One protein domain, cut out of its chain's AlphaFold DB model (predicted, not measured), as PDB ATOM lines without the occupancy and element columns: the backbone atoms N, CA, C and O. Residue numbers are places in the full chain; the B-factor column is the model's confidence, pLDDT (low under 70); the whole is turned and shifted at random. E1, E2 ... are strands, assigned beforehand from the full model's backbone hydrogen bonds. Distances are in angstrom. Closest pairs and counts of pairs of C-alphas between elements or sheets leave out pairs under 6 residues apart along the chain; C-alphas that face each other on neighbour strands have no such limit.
ATOM      1  N   ASP A  48     314.430 324.625 473.297       95.19
ATOM      2  CA  ASP A  48     315.458 324.831 472.266       95.19
ATOM      3  C   ASP A  48     316.752 325.295 472.947       95.19
ATOM      4  O   ASP A  48     316.775 326.301 473.669       95.19
ATOM      5  N   LEU A  49     317.815 324.518 472.757       97.50
ATOM      6  CA  LEU A  49     319.138 324.763 473.310       97.50
ATOM      7  C   LEU A  49     320.163 324.844 472.188       97.50
ATOM      8  O   LEU A  49     320.101 324.100 471.210       97.50
ATOM      9  N   VAL A  50     321.186 325.665 472.390       98.00
ATOM     10  CA  VAL A  50     322.340 325.723 471.490       98.00
ATOM     11  C   VAL A  50     323.639 325.555 472.259       98.00
ATOM     12  O   VAL A  50     323.760 325.989 473.405       98.00
ATOM     13  N   ALA A  51     324.621 324.908 471.634       98.19
ATOM     14  CA  ALA A  51     325.938 324.692 472.221       98.19
ATOM     15  C   ALA A  51     327.048 324.798 471.184       98.19
ATOM     16  O   ALA A  51     326.892 324.395 470.030       98.19
ATOM     17  N   LYS A  52     328.220 325.224 471.649       98.06
ATOM     18  CA  LYS A  52     329.484 324.945 470.975       98.06
ATOM     19  C   LYS A  52     330.126 323.721 471.622       98.06
ATOM     20  O   LYS A  52     330.162 323.621 472.846       98.06
ATOM     21  N   VAL A  53     330.639 322.808 470.804       98.31
ATOM     22  CA  VAL A  53     331.353 321.616 471.276       98.31
ATOM     23  C   VAL A  53     332.819 321.961 471.536       98.31
ATOM     24  O   VAL A  53     333.527 322.456 470.649       98.31
ATOM     25  N   ASP A  54     333.288 321.683 472.747       98.25
ATOM     26  CA  ASP A  54     334.602 322.092 473.229       98.25
ATOM     27  C   ASP A  54     335.744 321.518 472.384       98.25
ATOM     28  O   ASP A  54     335.834 320.322 472.098       98.25
ATOM     29  N   GLY A  55     336.674 322.395 472.002       97.06
ATOM     30  CA  GLY A  55     337.838 322.019 471.200       97.06
ATOM     31  C   GLY A  55     337.530 321.740 469.725       97.06
ATOM     32  O   GLY A  55     338.412 321.251 469.021       97.06
ATOM     33  N   THR A  56     336.326 322.063 469.246       96.00
ATOM     34  CA  THR A  56     335.925 321.870 467.845       96.00
ATOM     35  C   THR A  56     335.287 323.130 467.245       96.00
ATOM     36  O   THR A  56     335.045 324.126 467.932       96.00
ATOM     37  N   ASP A  57     334.997 323.068 465.943       94.62
ATOM     38  CA  ASP A  57     334.185 324.063 465.230       94.62
ATOM     39  C   ASP A  57     332.689 323.687 465.194       94.62
ATOM     40  O   ASP A  57     331.914 324.320 464.479       94.62
ATOM     41  N   ILE A  58     332.287 322.642 465.922       96.31
ATOM     42  CA  ILE A  58     330.951 322.054 465.836       96.31
ATOM     43  C   ILE A  58     329.984 322.820 466.732       96.31
ATOM     44  O   ILE A  58     330.256 323.064 467.912       96.31
ATOM     45  N   PHE A  59     328.842 323.176 466.158       97.50
ATOM     46  CA  PHE A  59     327.677 323.694 466.856       97.50
ATOM     47  C   PHE A  59     326.618 322.598 466.960       97.50
ATOM     48  O   PHE A  59     326.441 321.797 466.036       97.50
ATOM     49  N   LEU A  60     325.912 322.596 468.086       98.12
ATOM     50  CA  LEU A  60     324.756 321.756 468.351       98.12
ATOM     51  C   LEU A  60     323.530 322.645 468.514       98.12
ATOM     52  O   LEU A  60     323.572 323.622 469.260       98.12
ATOM     53  N   GLY A  61     322.452 322.267 467.847       97.31
ATOM     54  CA  GLY A  61     321.103 322.713 468.155       97.31
ATOM     55  C   GLY A  61     320.319 321.540 468.723       97.31
ATOM     56  O   GLY A  61     320.326 320.480 468.105       97.31
ATOM     57  N   ILE A  62     319.709 321.670 469.897       97.38
ATOM     58  CA  ILE A  62     319.015 320.582 470.598       97.38
ATOM     59  C   ILE A  62     317.582 321.027 470.864       97.38
ATOM     60  O   ILE A  62     317.356 321.972 471.611       97.38
ATOM     61  N   VAL A  63     316.625 320.297 470.301       95.50
ATOM     62  CA  VAL A  63     315.196 320.490 470.542       95.50
ATOM     63  C   VAL A  63     314.674 319.284 471.308       95.50
ATOM     64  O   VAL A  63     314.785 318.141 470.850       95.50
ATOM     65  N   ALA A  64     314.117 319.528 472.487       94.12
ATOM     66  CA  ALA A  64     313.647 318.482 473.381       94.12
ATOM     67  C   ALA A  64     312.214 318.730 473.842       94.12
ATOM     68  O   ALA A  64     311.790 319.865 474.043       94.12
ATOM     69  N   ASN A  65     311.496 317.635 474.053       90.19
ATOM     70  CA  ASN A  65     310.251 317.605 474.798       90.19
ATOM     71  C   ASN A  65     310.296 316.465 475.838       90.19
ATOM     72  O   ASN A  65     311.347 315.850 476.050       90.19
ATOM     73  N   ASP A  66     309.174 316.184 476.503       86.69
ATOM     74  CA  ASP A  66     309.125 315.200 477.597       86.69
ATOM     75  C   ASP A  66     309.528 313.771 477.178       86.69
ATOM     76  O   ASP A  66     310.002 312.997 478.007       86.69
ATOM     77  N   GLU A  67     309.364 313.409 475.902       86.62
ATOM     78  CA  GLU A  67     309.584 312.039 475.415       86.62
ATOM     79  C   GLU A  67     310.721 311.934 474.394       86.62
ATOM     80  O   GLU A  67     311.435 310.928 474.332       86.62
ATOM     81  N   LYS A  68     310.891 312.961 473.564       90.38
ATOM     82  CA  LYS A  68     311.735 312.942 472.374       90.38
ATOM     83  C   LYS A  68     312.745 314.066 472.408       90.38
ATOM     84  O   LYS A  68     312.467 315.175 472.859       90.38
ATOM     85  N   ILE A  69     313.905 313.770 471.846       95.44
ATOM     86  CA  ILE A  69     314.973 314.735 471.658       95.44
ATOM     87  C   ILE A  69     315.533 314.591 470.247       95.44
ATOM     88  O   ILE A  69     315.734 313.484 469.736       95.44
ATOM     89  N   VAL A  70     315.743 315.731 469.609       95.81
ATOM     90  CA  VAL A  70     316.360 315.850 468.295       95.81
ATOM     91  C   VAL A  70     317.510 316.828 468.432       95.81
ATOM     92  O   VAL A  70     317.351 317.888 469.028       95.81
ATOM     93  N   ALA A  71     318.664 316.485 467.875       97.06
ATOM     94  CA  ALA A  71     319.801 317.384 467.825       97.06
ATOM     95  C   ALA A  71     320.323 317.518 466.399       97.06
ATOM     96  O   ALA A  71     320.366 316.545 465.652       97.06
ATOM     97  N   TYR A  72     320.759 318.714 466.031       96.44
ATOM     98  CA  TYR A  72     321.471 318.976 464.796       96.44
ATOM     99  C   TYR A  72     322.916 319.347 465.101       96.44
ATOM    100  O   TYR A  72     323.172 320.328 465.795       96.44
ATOM    101  N   ALA A  73     323.856 318.573 464.566       96.19
ATOM    102  CA  ALA A  73     325.282 318.838 464.668       96.19
ATOM    103  C   ALA A  73     325.816 319.363 463.334       96.19
ATOM    104  O   ALA A  73     325.636 318.719 462.294       96.19
ATOM    105  N   CYS A  74     326.504 320.506 463.358       94.88
ATOM    106  CA  CYS A  74     327.121 321.075 462.163       94.88
ATOM    107  C   CYS A  74     328.439 321.798 462.442       94.88
ATOM    108  O   CYS A  74     328.603 322.406 463.491       94.88
ATOM    109  N   ASP A  75     329.385 321.754 461.502       92.62
ATOM    110  CA  ASP A  75     330.688 322.436 461.623       92.62
ATOM    111  C   ASP A  75     330.808 323.688 460.737       92.62
ATOM    112  O   ASP A  75     331.799 324.420 460.805       92.62
ATOM    113  N   GLY A  76     329.801 323.942 459.892       85.06
ATOM    114  CA  GLY A  76     329.766 325.048 458.935       85.06
ATOM    115  C   GLY A  76     330.942 325.063 457.959       85.06
ATOM    116  O   GLY A  76     331.306 326.137 457.474       85.06
ATOM    117  N   LYS A  77     331.575 323.910 457.707       82.94
ATOM    118  CA  LYS A  77     332.639 323.775 456.710       82.94
ATOM    119  C   LYS A  77     332.019 323.458 455.354       82.94
ATOM    120  O   LYS A  77     331.077 322.687 455.263       82.94
ATOM    121  N   GLU A  78     332.575 324.032 454.290       70.00
ATOM    122  CA  GLU A  78     332.168 323.756 452.897       70.00
ATOM    123  C   GLU A  78     333.018 322.654 452.230       70.00
ATOM    124  O   GLU A  78     332.765 322.261 451.094       70.00
ATOM    125  N   GLN A  79     334.075 322.186 452.906       69.88
ATOM    126  CA  GLN A  79     335.081 321.281 452.332       69.88
ATOM    127  C   GLN A  79     334.629 319.814 452.329       69.88
ATOM    128  O   GLN A  79     333.583 319.498 452.871       69.88
ATOM    129  N   GLU A  80     335.446 318.929 451.738       65.38
ATOM    130  CA  GLU A  80     335.136 317.551 451.297       65.38
ATOM    131  C   GLU A  80     334.343 316.650 452.265       65.38
ATOM    132  O   GLU A  80     333.752 315.679 451.806       65.38
ATOM    133  N   ASN A  81     334.282 316.959 453.563       72.75
ATOM    134  CA  ASN A  81     333.466 316.244 454.544       72.75
ATOM    135  C   ASN A  81     332.782 317.225 455.516       72.75
ATOM    136  O   ASN A  81     333.221 317.323 456.663       72.75
ATOM    137  N   PRO A  82     331.737 317.956 455.085       85.31
ATOM    138  CA  PRO A  82     331.026 318.865 455.971       85.31
ATOM    139  C   PRO A  82     330.233 318.060 457.004       85.31
ATOM    140  O   PRO A  82     329.628 317.029 456.674       85.31
ATOM    141  N   LEU A  83     330.211 318.519 458.254       89.00
ATOM    142  CA  LEU A  83     329.317 317.957 459.258       89.00
ATOM    143  C   LEU A  83     327.961 318.665 459.177       89.00
ATOM    144  O   LEU A  83     327.868 319.884 459.314       89.00
ATOM    145  N   GLY A  84     326.912 317.873 458.979       92.06
ATOM    146  CA  GLY A  84     325.514 318.287 459.013       92.06
ATOM    147  C   GLY A  84     324.656 317.049 459.229       92.06
ATOM    148  O   GLY A  84     324.351 316.338 458.269       92.06
ATOM    149  N   ALA A  85     324.354 316.745 460.488       93.12
ATOM    150  CA  ALA A  85     323.702 315.502 460.882       93.12
ATOM    151  C   ALA A  85     322.600 315.752 461.911       93.12
ATOM    152  O   ALA A  85     322.788 316.522 462.852       93.12
ATOM    153  N   TRP A  86     321.473 315.070 461.724       94.19
ATOM    154  CA  TRP A  86     320.362 315.056 462.667       94.19
ATOM    155  C   TRP A  86     320.443 313.782 463.498       94.19
ATOM    156  O   TRP A  86     320.301 312.686 462.964       94.19
ATOM    157  N   LEU A  87     320.657 313.932 464.797       96.00
ATOM    158  CA  LEU A  87     320.621 312.851 465.765       96.00
ATOM    159  C   LEU A  87     319.235 312.822 466.405       96.00
ATOM    160  O   LEU A  87     318.663 313.865 466.720       96.00
ATOM    161  N   VAL A  88     318.697 311.624 466.614       95.12
ATOM    162  CA  VAL A  88     317.384 311.430 467.242       95.12
ATOM    163  C   VAL A  88     317.531 310.455 468.399       95.12
ATOM    164  O   VAL A  88     318.262 309.467 468.303       95.12
ATOM    165  N   GLY A  89     316.837 310.728 469.498       95.12
ATOM    166  CA  GLY A  89     316.826 309.860 470.666       95.12
ATOM    167  C   GLY A  89     315.628 310.108 471.570       95.12
ATOM    168  O   GLY A  89     314.653 310.769 471.204       95.12
ATOM    169  N   GLU A  90     315.717 309.554 472.773       94.00
ATOM    170  CA  GLU A  90     314.688 309.657 473.806       94.00
ATOM    171  C   GLU A  90     315.244 310.396 475.024       94.00
ATOM    172  O   GLU A  90     316.411 310.221 475.388       94.00
ATOM    173  N   ASN A  91     314.385 311.176 475.676       92.19
ATOM    174  CA  ASN A  91     314.657 311.729 476.996       92.19
ATOM    175  C   ASN A  91     314.150 310.742 478.060       92.19
ATOM    176  O   ASN A  91     312.986 310.341 478.052       92.19
ATOM    177  N   LYS A  92     315.022 310.315 478.976       94.25
ATOM    178  CA  LYS A  92     314.695 309.393 480.072       94.25
ATOM    179  C   LYS A  92     315.166 309.968 481.390       94.25
ATOM    180  O   LYS A  92     316.343 309.889 481.729       94.25
ATOM    181  N   ASN A  93     314.219 310.474 482.177       92.56
ATOM    182  CA  ASN A  93     314.487 311.043 483.500       92.56
ATOM    183  C   ASN A  93     315.578 312.130 483.446       92.56
ATOM    184  O   ASN A  93     316.520 312.097 484.237       92.56
ATOM    185  N   GLY A  94     315.497 313.030 482.462       93.44
ATOM    186  CA  GLY A  94     316.464 314.112 482.282       93.44
ATOM    187  C   GLY A  94     317.794 313.686 481.661       93.44
ATOM    188  O   GLY A  94     318.649 314.535 481.478       93.44
ATOM    189  N   ASN A  95     317.983 312.409 481.319       97.25
ATOM    190  CA  ASN A  95     319.164 311.921 480.606       97.25
ATOM    191  C   ASN A  95     318.797 311.624 479.151       97.25
ATOM    192  O   ASN A  95     317.702 311.124 478.879       97.25
ATOM    193  N   PHE A  96     319.719 311.853 478.223       97.31
ATOM    194  CA  PHE A  96     319.526 311.541 476.812       97.31
ATOM    195  C   PHE A  96     320.750 310.873 476.194       97.31
ATOM    196  O   PHE A  96     321.889 311.092 476.600       97.31
ATOM    197  N   SER A  97     320.484 310.064 475.174       97.06
ATOM    198  CA  SER A  97     321.485 309.495 474.277       97.06
ATOM    199  C   SER A  97     320.869 309.463 472.879       97.06
ATOM    200  O   SER A  97     319.805 308.871 472.670       97.06
ATOM    201  N   LEU A  98     321.487 310.182 471.948       97.12
ATOM    202  CA  LEU A  98     321.096 310.271 470.549       97.12
ATOM    203  C   LEU A  98     322.227 309.721 469.697       97.12
ATOM    204  O   LEU A  98     323.402 309.860 470.035       97.12
ATOM    205  N   SER A  99     321.877 309.143 468.555       95.94
ATOM    206  CA  SER A  99     322.876 308.670 467.602       95.94
ATOM    207  C   SER A  99     322.417 308.874 466.167       95.94
ATOM    208  O   SER A  99     321.221 308.851 465.876       95.94
ATOM    209  N   ASP A 100     323.387 309.080 465.283       93.88
ATOM    210  CA  ASP A 100     323.222 309.007 463.832       93.88
ATOM    211  C   ASP A 100     324.507 308.433 463.225       93.88
ATOM    212  O   ASP A 100     325.565 309.064 463.259       93.88
ATOM    213  N   TYR A 101     324.427 307.210 462.697       92.25
ATOM    214  CA  TYR A 101     325.589 306.428 462.259       92.25
ATOM    215  C   TYR A 101     326.688 306.350 463.338       92.25
ATOM    216  O   TYR A 101     326.479 305.731 464.378       92.25
ATOM    217  N   ASP A 102     327.846 306.965 463.079       93.88
ATOM    218  CA  ASP A 102     329.028 306.963 463.946       93.88
ATOM    219  C   ASP A 102     329.100 308.211 464.850       93.88
ATOM    220  O   ASP A 102     330.134 308.474 465.460       93.88
ATOM    221  N   LEU A 103     328.039 309.023 464.899       97.06
ATOM    222  CA  LEU A 103     327.924 310.170 465.799       97.06
ATOM    223  C   LEU A 103     327.067 309.798 467.004       97.06
ATOM    224  O   LEU A 103     325.997 309.205 466.844       97.06
ATOM    225  N   ILE A 104     327.510 310.197 468.194       98.19
ATOM    226  CA  ILE A 104     326.783 309.972 469.446       98.19
ATOM    227  C   ILE A 104     326.726 311.289 470.222       98.19
ATOM    228  O   ILE A 104     327.720 312.006 470.305       98.19
ATOM    229  N   LEU A 105     325.564 311.610 470.784       98.50
ATOM    230  CA  LEU A 105     325.368 312.743 471.681       98.50
ATOM    231  C   LEU A 105     324.705 312.240 472.962       98.50
ATOM    232  O   LEU A 105     323.547 311.827 472.936       98.50
ATOM    233  N   GLU A 106     325.427 312.287 474.073       98.56
ATOM    234  CA  GLU A 106     324.942 311.842 475.380       98.56
ATOM    235  C   GLU A 106     325.016 312.985 476.377       98.56
ATOM    236  O   GLU A 106     325.970 313.761 476.363       98.56
ATOM    237  N   GLY A 107     324.033 313.090 477.261       98.38
ATOM    238  CA  GLY A 107     324.031 314.151 478.253       98.38
ATOM    239  C   GLY A 107     322.856 314.099 479.207       98.38
ATOM    240  O   GLY A 107     322.048 313.167 479.204       98.38
ATOM    241  N   GLU A 108     322.781 315.130 480.032       98.00
ATOM    242  CA  GLU A 108     321.712 315.333 480.996       98.00
ATOM    243  C   GLU A 108     321.254 316.792 481.013       98.00
ATOM    244  O   GLU A 108     322.037 317.704 480.732       98.00
ATOM    245  N   PHE A 109     319.977 316.991 481.338       97.44
ATOM    246  CA  PHE A 109     319.387 318.293 481.609       97.44
ATOM    247  C   PHE A 109     319.561 318.662 483.085       97.44
ATOM    248  O   PHE A 109     319.340 317.829 483.969       97.44
ATOM    249  N   ASP A 110     319.911 319.915 483.361       97.00
ATOM    250  CA  ASP A 110     319.911 320.464 484.714       97.00
ATOM    251  C   ASP A 110     318.512 320.959 485.136       97.00
ATOM    252  O   ASP A 110     317.530 320.881 484.395       97.00
ATOM    253  N   ASN A 111     318.405 321.471 486.366       95.00
ATOM    254  CA  ASN A 111     317.136 321.983 486.895       95.00
ATOM    255  C   ASN A 111     316.678 323.296 486.234       95.00
ATOM    256  O   ASN A 111     315.520 323.675 486.403       95.00
ATOM    257  N   ASP A 112     317.573 323.986 485.527       95.00
ATOM    258  CA  ASP A 112     317.297 325.234 484.814       95.00
ATOM    259  C   ASP A 112     316.938 324.971 483.335       95.00
ATOM    260  O   ASP A 112     316.626 325.906 482.597       95.00
ATOM    261  N   GLY A 113     316.939 323.702 482.908       94.19
ATOM    262  CA  GLY A 113     316.632 323.273 481.545       94.19
ATOM    263  C   GLY A 113     317.818 323.339 480.581       94.19
ATOM    264  O   GLY A 113     317.630 323.076 479.398       94.19
ATOM    265  N   ASN A 114     319.027 323.660 481.053       97.38
ATOM    266  CA  ASN A 114     320.242 323.570 480.239       97.38
ATOM    267  C   ASN A 114     320.671 322.109 480.104       97.38
ATOM    268  O   ASN A 114     320.275 321.274 480.913       97.38
ATOM    269  N   ALA A 115     321.524 321.800 479.129       98.12
ATOM    270  CA  ALA A 115     322.057 320.451 478.955       98.12
ATOM    271  C   ALA A 115     323.585 320.435 478.940       98.12
ATOM    272  O   ALA A 115     324.227 321.368 478.465       98.12
ATOM    273  N   SER A 116     324.191 319.352 479.414       98.69
ATOM    274  CA  SER A 116     325.636 319.135 479.286       98.69
ATOM    275  C   SER A 116     325.959 317.661 479.091       98.69
ATOM    276  O   SER A 116     325.168 316.797 479.473       98.69
ATOM    277  N   GLY A 117     327.103 317.367 478.476       98.56
ATOM    278  CA  GLY A 117     327.500 315.986 478.223       98.56
ATOM    279  C   GLY A 117     328.632 315.839 477.216       98.56
ATOM    280  O   GLY A 117     329.495 316.714 477.107       98.56
ATOM    281  N   ILE A 118     328.619 314.719 476.492       98.75
ATOM    282  CA  ILE A 118     329.646 314.300 475.538       98.75
ATOM    283  C   ILE A 118     329.062 314.199 474.128       98.75
ATOM    284  O   ILE A 118     328.015 313.595 473.904       98.75
ATOM    285  N   PHE A 119     329.782 314.764 473.165       98.50
ATOM    286  CA  PHE A 119     329.598 314.530 471.743       98.50
ATOM    287  C   PHE A 119     330.761 313.691 471.209       98.50
ATOM    288  O   PHE A 119     331.921 314.109 471.272       98.50
ATOM    289  N   THR A 120     330.446 312.519 470.668       98.38
ATOM    290  CA  THR A 120     331.407 311.606 470.051       98.38
ATOM    291  C   THR A 120     331.337 311.749 468.540       98.38
ATOM    292  O   THR A 120     330.290 311.547 467.919       98.38
ATOM    293  N   THR A 121     332.464 312.117 467.943       96.69
ATOM    294  CA  THR A 121     332.601 312.292 466.495       96.69
ATOM    295  C   THR A 121     332.883 310.958 465.791       96.69
ATOM    296  O   THR A 121     333.165 309.945 466.428       96.69
ATOM    297  N   LYS A 122     332.841 310.949 464.450       94.38
ATOM    298  CA  LYS A 122     332.975 309.726 463.633       94.38
ATOM    299  C   LYS A 122     334.307 308.988 463.806       94.38
ATOM    300  O   LYS A 122     334.386 307.803 463.501       94.38
ATOM    301  N   ASP A 123     335.364 309.678 464.230       95.06
ATOM    302  CA  ASP A 123     336.667 309.060 464.507       95.06
ATOM    303  C   ASP A 123     336.768 308.496 465.941       95.06
ATOM    304  O   ASP A 123     337.799 307.935 466.316       95.06
ATOM    305  N   GLY A 124     335.687 308.609 466.720       97.31
ATOM    306  CA  GLY A 124     335.602 308.195 468.113       97.31
ATOM    307  C   GLY A 124     336.121 309.235 469.106       97.31
ATOM    308  O   GLY A 124     336.175 308.926 470.296       97.31
ATOM    309  N   ALA A 125     336.519 310.436 468.672       97.75
ATOM    310  CA  ALA A 125     336.928 311.490 469.591       97.75
ATOM    311  C   ALA A 125     335.723 312.039 470.361       97.75
ATOM    312  O   ALA A 125     334.696 312.387 469.772       97.75
ATOM    313  N   GLU A 126     335.887 312.135 471.679       98.38
ATOM    314  CA  GLU A 126     334.894 312.639 472.622       98.38
ATOM    315  C   GLU A 126     335.186 314.094 472.978       98.38
ATOM    316  O   GLU A 126     336.319 314.465 473.303       98.38
ATOM    317  N   HIS A 127     334.143 314.915 472.949       98.50
ATOM    318  CA  HIS A 127     334.214 316.333 473.254       98.50
ATOM    319  C   HIS A 127     333.083 316.728 474.195       98.50
ATOM    320  O   HIS A 127     331.946 316.303 474.013       98.50
ATOM    321  N   ASN A 128     333.379 317.572 475.181       98.69
ATOM    322  CA  ASN A 128     332.338 318.095 476.058       98.69
ATOM    323  C   ASN A 128     331.473 319.121 475.315       98.69
ATOM    324  O   ASN A 128     331.948 319.823 474.419       98.69
ATOM    325  N   PHE A 129     330.223 319.260 475.736       98.62
ATOM    326  CA  PHE A 129     329.386 320.400 475.381       98.62
ATOM    327  C   PHE A 129     328.618 320.901 476.604       98.62
ATOM    328  O   PHE A 129     328.314 320.145 477.530       98.62
ATOM    329  N   ALA A 130     328.273 322.185 476.571       98.50
ATOM    330  CA  ALA A 130     327.325 322.809 477.481       98.50
ATOM    331  C   ALA A 130     326.337 323.622 476.636       98.50
ATOM    332  O   ALA A 130     326.717 324.611 476.009       98.50
ATOM    333  N   ALA A 131     325.095 323.151 476.573       98.31
ATOM    334  CA  ALA A 131     324.006 323.759 475.831       98.31
ATOM    335  C   ALA A 131     323.164 324.628 476.757       98.31
ATOM    336  O   ALA A 131     322.761 324.184 477.833       98.31
ATOM    337  N   SER A 132     322.872 325.847 476.329       97.69
ATOM    338  CA  SER A 132     322.039 326.783 477.083       97.69
ATOM    339  C   SER A 132     320.768 327.103 476.318       97.69
ATOM    340  O   SER A 132     320.741 327.016 475.089       97.69
ATOM    341  N   ALA A 133     319.725 327.479 477.057       95.94
ATOM    342  CA  ALA A 133     318.484 327.950 476.460       95.94
ATOM    343  C   ALA A 133     318.748 329.141 475.536       95.94
ATOM    344  O   ALA A 133     319.457 330.081 475.902       95.94
ATOM    345  N   THR A 134     318.159 329.094 474.345       93.25
ATOM    346  CA  THR A 134     318.325 330.134 473.329       93.25
ATOM    347  C   THR A 134     317.830 331.488 473.823       93.25
ATOM    348  O   THR A 134     316.740 331.584 474.401       93.25
ATOM    349  N   VAL A 135     318.570 332.556 473.522       89.94
ATOM    350  CA  VAL A 135     318.127 333.937 473.751       89.94
ATOM    351  C   VAL A 135     318.027 334.716 472.439       89.94
ATOM    352  O   VAL A 135     318.874 334.617 471.560       89.94
ATOM    353  N   GLY A 136     316.986 335.542 472.300       92.50
ATOM    354  CA  GLY A 136     316.821 336.398 471.120       92.50
ATOM    355  C   GLY A 136     316.603 335.608 469.825       92.50
ATOM    356  O   GLY A 136     315.531 335.018 469.651       92.50
ATOM    357  N   ASP A 137     317.594 335.659 468.931       91.06
ATOM    358  CA  ASP A 137     317.600 335.018 467.605       91.06
ATOM    359  C   ASP A 137     318.478 333.753 467.553       91.06
ATOM    360  O   ASP A 137     318.617 333.131 466.498       91.06
ATOM    361  N   GLU A 138     319.064 333.348 468.679       92.94
ATOM    362  CA  GLU A 138     319.730 332.053 468.785       92.94
ATOM    363  C   GLU A 138     318.730 330.914 468.603       92.94
ATOM    364  O   GLU A 138     317.548 331.051 468.931       92.94
ATOM    365  N   GLY A 139     319.213 329.788 468.084       93.62
ATOM    366  CA  GLY A 139     318.400 328.586 467.955       93.62
ATOM    367  C   GLY A 139     318.779 327.684 466.804       93.62
ATOM    368  O   GLY A 139     319.761 327.906 466.080       93.62
ATOM    369  N   THR A 140     317.962 326.646 466.668       92.06
ATOM    370  CA  THR A 140     318.087 325.623 465.635       92.06
ATOM    371  C   THR A 140     317.095 325.896 464.516       92.06
ATOM    372  O   THR A 140     315.893 326.024 464.735       92.06
ATOM    373  N   TYR A 141     317.584 325.944 463.285       90.12
ATOM    374  CA  TYR A 141     316.780 326.270 462.118       90.12
ATOM    375  C   TYR A 141     316.919 325.194 461.054       90.12
ATOM    376  O   TYR A 141     317.969 324.560 460.939       90.12
ATOM    377  N   PHE A 142     315.872 325.004 460.250       87.81
ATOM    378  CA  PHE A 142     315.874 324.014 459.182       87.81
ATOM    379  C   PHE A 142     315.082 324.448 457.947       87.81
ATOM    380  O   PHE A 142     314.278 325.381 457.984       87.81
ATOM    381  N   SER A 143     315.327 323.762 456.830       82.81
ATOM    382  CA  SER A 143     314.589 323.901 455.574       82.81
ATOM    383  C   SER A 143     314.148 322.533 455.055       82.81
ATOM    384  O   SER A 143     314.892 321.565 455.173       82.81
ATOM    385  N   GLU A 144     312.951 322.463 454.461       73.88
ATOM    386  CA  GLU A 144     312.325 321.227 453.958       73.88
ATOM    387  C   GLU A 144     312.044 321.276 452.442       73.88
ATOM    388  O   GLU A 144     310.978 320.862 451.992       73.88
ATOM    389  N   ARG A 145     312.946 321.830 451.616       63.72
ATOM    390  CA  ARG A 145     312.700 321.875 450.155       63.72
ATOM    391  C   ARG A 145     312.834 320.499 449.500       63.72
ATOM    392  O   ARG A 145     311.868 320.008 448.932       63.72
ATOM    393  N   ASP A 146     314.010 319.884 449.619       55.44
ATOM    394  CA  ASP A 146     314.339 318.593 448.981       55.44
ATOM    395  C   ASP A 146     315.081 317.627 449.927       55.44
ATOM    396  O   ASP A 146     315.132 316.415 449.704       55.44
ATOM    397  N   ARG A 147     315.643 318.167 451.011       63.72
ATOM    398  CA  ARG A 147     316.310 317.482 452.121       63.72
ATOM    399  C   ARG A 147     316.081 318.316 453.382       63.72
ATOM    400  O   ARG A 147     315.920 319.529 453.273       63.72
ATOM    401  N   VAL A 148     316.063 317.676 454.555       73.31
ATOM    402  CA  VAL A 148     316.076 318.393 455.838       73.31
ATOM    403  C   VAL A 148     317.493 318.889 456.097       73.31
ATOM    404  O   VAL A 148     318.346 318.154 456.602       73.31
ATOM    405  N   ASP A 149     317.742 320.132 455.717       82.88
ATOM    406  CA  ASP A 149     318.991 320.828 455.998       82.88
ATOM    407  C   ASP A 149     318.819 321.748 457.204       82.88
ATOM    408  O   ASP A 149     317.731 322.285 457.409       82.88
ATOM    409  N   GLY A 150     319.884 321.951 457.986       88.12
ATOM    410  CA  GLY A 150     319.836 322.778 459.191       88.12
ATOM    411  C   GLY A 150     320.983 323.775 459.342       88.12
ATOM    412  O   GLY A 150     322.053 323.633 458.727       88.12
ATOM    413  N   TRP A 151     320.765 324.766 460.204       92.94
ATOM    414  CA  TRP A 151     321.790 325.664 460.733       92.94
ATOM    415  C   TRP A 151     321.513 326.031 462.196       92.94
ATOM    416  O   TRP A 151     320.377 325.987 462.662       92.94
ATOM    417  N   VAL A 152     322.573 326.388 462.914       94.06
ATOM    418  CA  VAL A 152     322.564 326.794 464.319       94.06
ATOM    419  C   VAL A 152     323.101 328.218 464.417       94.06
ATOM    420  O   VAL A 152     324.120 328.540 463.794       94.06
ATOM    421  N   VAL A 153     322.416 329.054 465.194       94.56
ATOM    422  CA  VAL A 153     322.801 330.443 465.483       94.56
ATOM    423  C   VAL A 153     323.152 330.572 466.963       94.56
ATOM    424  O   VAL A 153     322.338 330.208 467.811       94.56
ATOM    425  N   ILE A 154     324.348 331.091 467.262       94.38
ATOM    426  CA  ILE A 154     324.840 331.367 468.624       94.38
ATOM    427  C   ILE A 154     325.490 332.753 468.619       94.38
ATOM    428  O   ILE A 154     326.527 332.945 467.985       94.38
ATOM    429  N   GLY A 155     324.903 333.729 469.312       94.06
ATOM    430  CA  GLY A 155     325.290 335.133 469.184       94.06
ATOM    431  C   GLY A 155     325.317 335.593 467.719       94.06
ATOM    432  O   GLY A 155     324.325 335.472 467.005       94.06
ATOM    433  N   ASP A 156     326.469 336.099 467.274       90.56
ATOM    434  CA  ASP A 156     326.700 336.548 465.891       90.56
ATOM    435  C   ASP A 156     327.213 335.425 464.957       90.56
ATOM    436  O   ASP A 156     327.410 335.652 463.759       90.56
ATOM    437  N   ASP A 157     327.453 334.219 465.484       93.00
ATOM    438  CA  ASP A 157     327.994 333.092 464.727       93.00
ATOM    439  C   ASP A 157     326.877 332.206 464.158       93.00
ATOM    440  O   ASP A 157     325.935 331.815 464.851       93.00
ATOM    441  N   VAL A 158     327.034 331.815 462.891       91.38
ATOM    442  CA  VAL A 158     326.116 330.910 462.187       91.38
ATOM    443  C   VAL A 158     326.891 329.738 461.598       91.38
ATOM    444  O   VAL A 158     327.897 329.922 460.906       91.38
ATOM    445  N   ARG A 159     326.407 328.515 461.836       91.56
ATOM    446  CA  ARG A 159     326.953 327.275 461.262       91.56
ATOM    447  C   ARG A 159     325.838 326.443 460.655       91.56
ATOM    448  O   ARG A 159     324.763 326.363 461.226       91.56
ATOM    449  N   GLY A 160     326.081 325.808 459.512       84.62
ATOM    450  CA  GLY A 160     325.096 324.936 458.877       84.62
ATOM    451  C   GLY A 160     325.621 324.294 457.601       84.62
ATOM    452  O   GLY A 160     326.611 324.749 457.033       84.62
ATOM    453  N   ALA A 161     324.943 323.240 457.149       70.25
ATOM    454  CA  ALA A 161     325.295 322.525 455.921       70.25
ATOM    455  C   ALA A 161     324.921 323.312 454.649       70.25
ATOM    456  O   ALA A 161     325.471 323.067 453.578       70.25
TER     457      ALA A 161
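This is residues 48 to 161 of the 226 residues of an uncharacterized protein of Nannocystis exedens (UniProt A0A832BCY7). A closed barrel of eight antiparallel strands, E1 to E8, makes the body, and a small sheet of three strands, E9 to E11, covers part of its outside, over E1, E2 and E3. The chain goes once round the barrel from E1 to E8, where E8 closes the ring on E1, then passes through a tight link into the small sheet. The printed part has 114 residues with eleven named strands, E1 to E11 in order along the chain, and no named helix; the class is all strand. Both E1 to E8 and E9 to E11 are meanders, each strand the antiparallel neighbour of the one before; the small sheet has the order E9, E10, E11. The whole is compact, with a radius of gyration of the C-alphas of 13.0 A, and rounded, with spans of 38 by 34 by 29 A.

E1, residues 48 to 52, and E2, residues 59 to 64, form a hairpin at 157 degrees between their directions, with N 49 and O 62 2.8 A apart, within hydrogen-bond range. E3, residues 68 to 74, makes a hairpin with E2 at 168 degrees; N 61 and O 72 are 2.9 A apart. E4, residues 84 to 92, makes a hairpin with E3 at 154 degrees, with N 71 and O 87 at 2.9 A. E5, residues 95 to 100, makes a hairpin with E4 at 148 degrees, with N 92 and O 95 at 2.8 A. E6, residues 103 to 109, makes a hairpin with E5 at 164 degrees, with N 98 and O 105 at 2.8 A. E7, residues 115 to 120, makes a hairpin with E6 at 163 degrees, with N 106 and O 118 at 2.9 A. E8, residues 126 to 133, makes a hairpin with E7 at 151 degrees, with N 119 and O 127 at 2.8 A. The pairing of E8 is staggered: its residues 126 to 131 pair with E7 and its residues 132 to 133 with E1. E8 and E1 are antiparallel at 139 degrees, with N 50 and O 132 3.1 A apart. E9, residues 139 to 144, is an edge strand and forms a hairpin with the inner strand E10, residues 148 to 154, at 160 degrees; N 141 and O 151 are 2.9 A apart. E11, residues 157 to 160, the other edge strand, makes a hairpin with E10 at 166 degrees, with N 152 and O 159 at 2.8 A. The closest C-alphas of E2 and E9 are those of Gly 61 and Thr 140, 4.9 A apart. Those of E3 and E10 are Tyr 72 and Gly 150, at 7.0 A. E6 and E10 are apart.

E1 begins at C-alpha 48, (315.458, 324.831, 472.266), and is 14.1 A long from first to last C-alpha. E2 is 16.3 A long and E3 20.2 A. E4, the longest strand by residues, runs 25.3 A from C-alpha 84 at (325.514, 318.287, 459.013). E5 is 17.5 A long, E6 19.7 A, E7 15.7 A and E8 22.8 A. E9 is 16.9 A long and E10 20.2 A. E11 is 10.4 A long and ends at C-alpha 160, (325.096, 324.936, 458.877).

The two C-alphas farthest apart are those of Glu 80 and Asn 111, 40.1 A. The printed part has no cut, and no link is long; the links E1 to E2 and E3 to E4 are short, the others tight. The mean pLDDT of the printed part is 92.2, and the model's confidence is under 70 at residues 79 to 80 and 145 to 147.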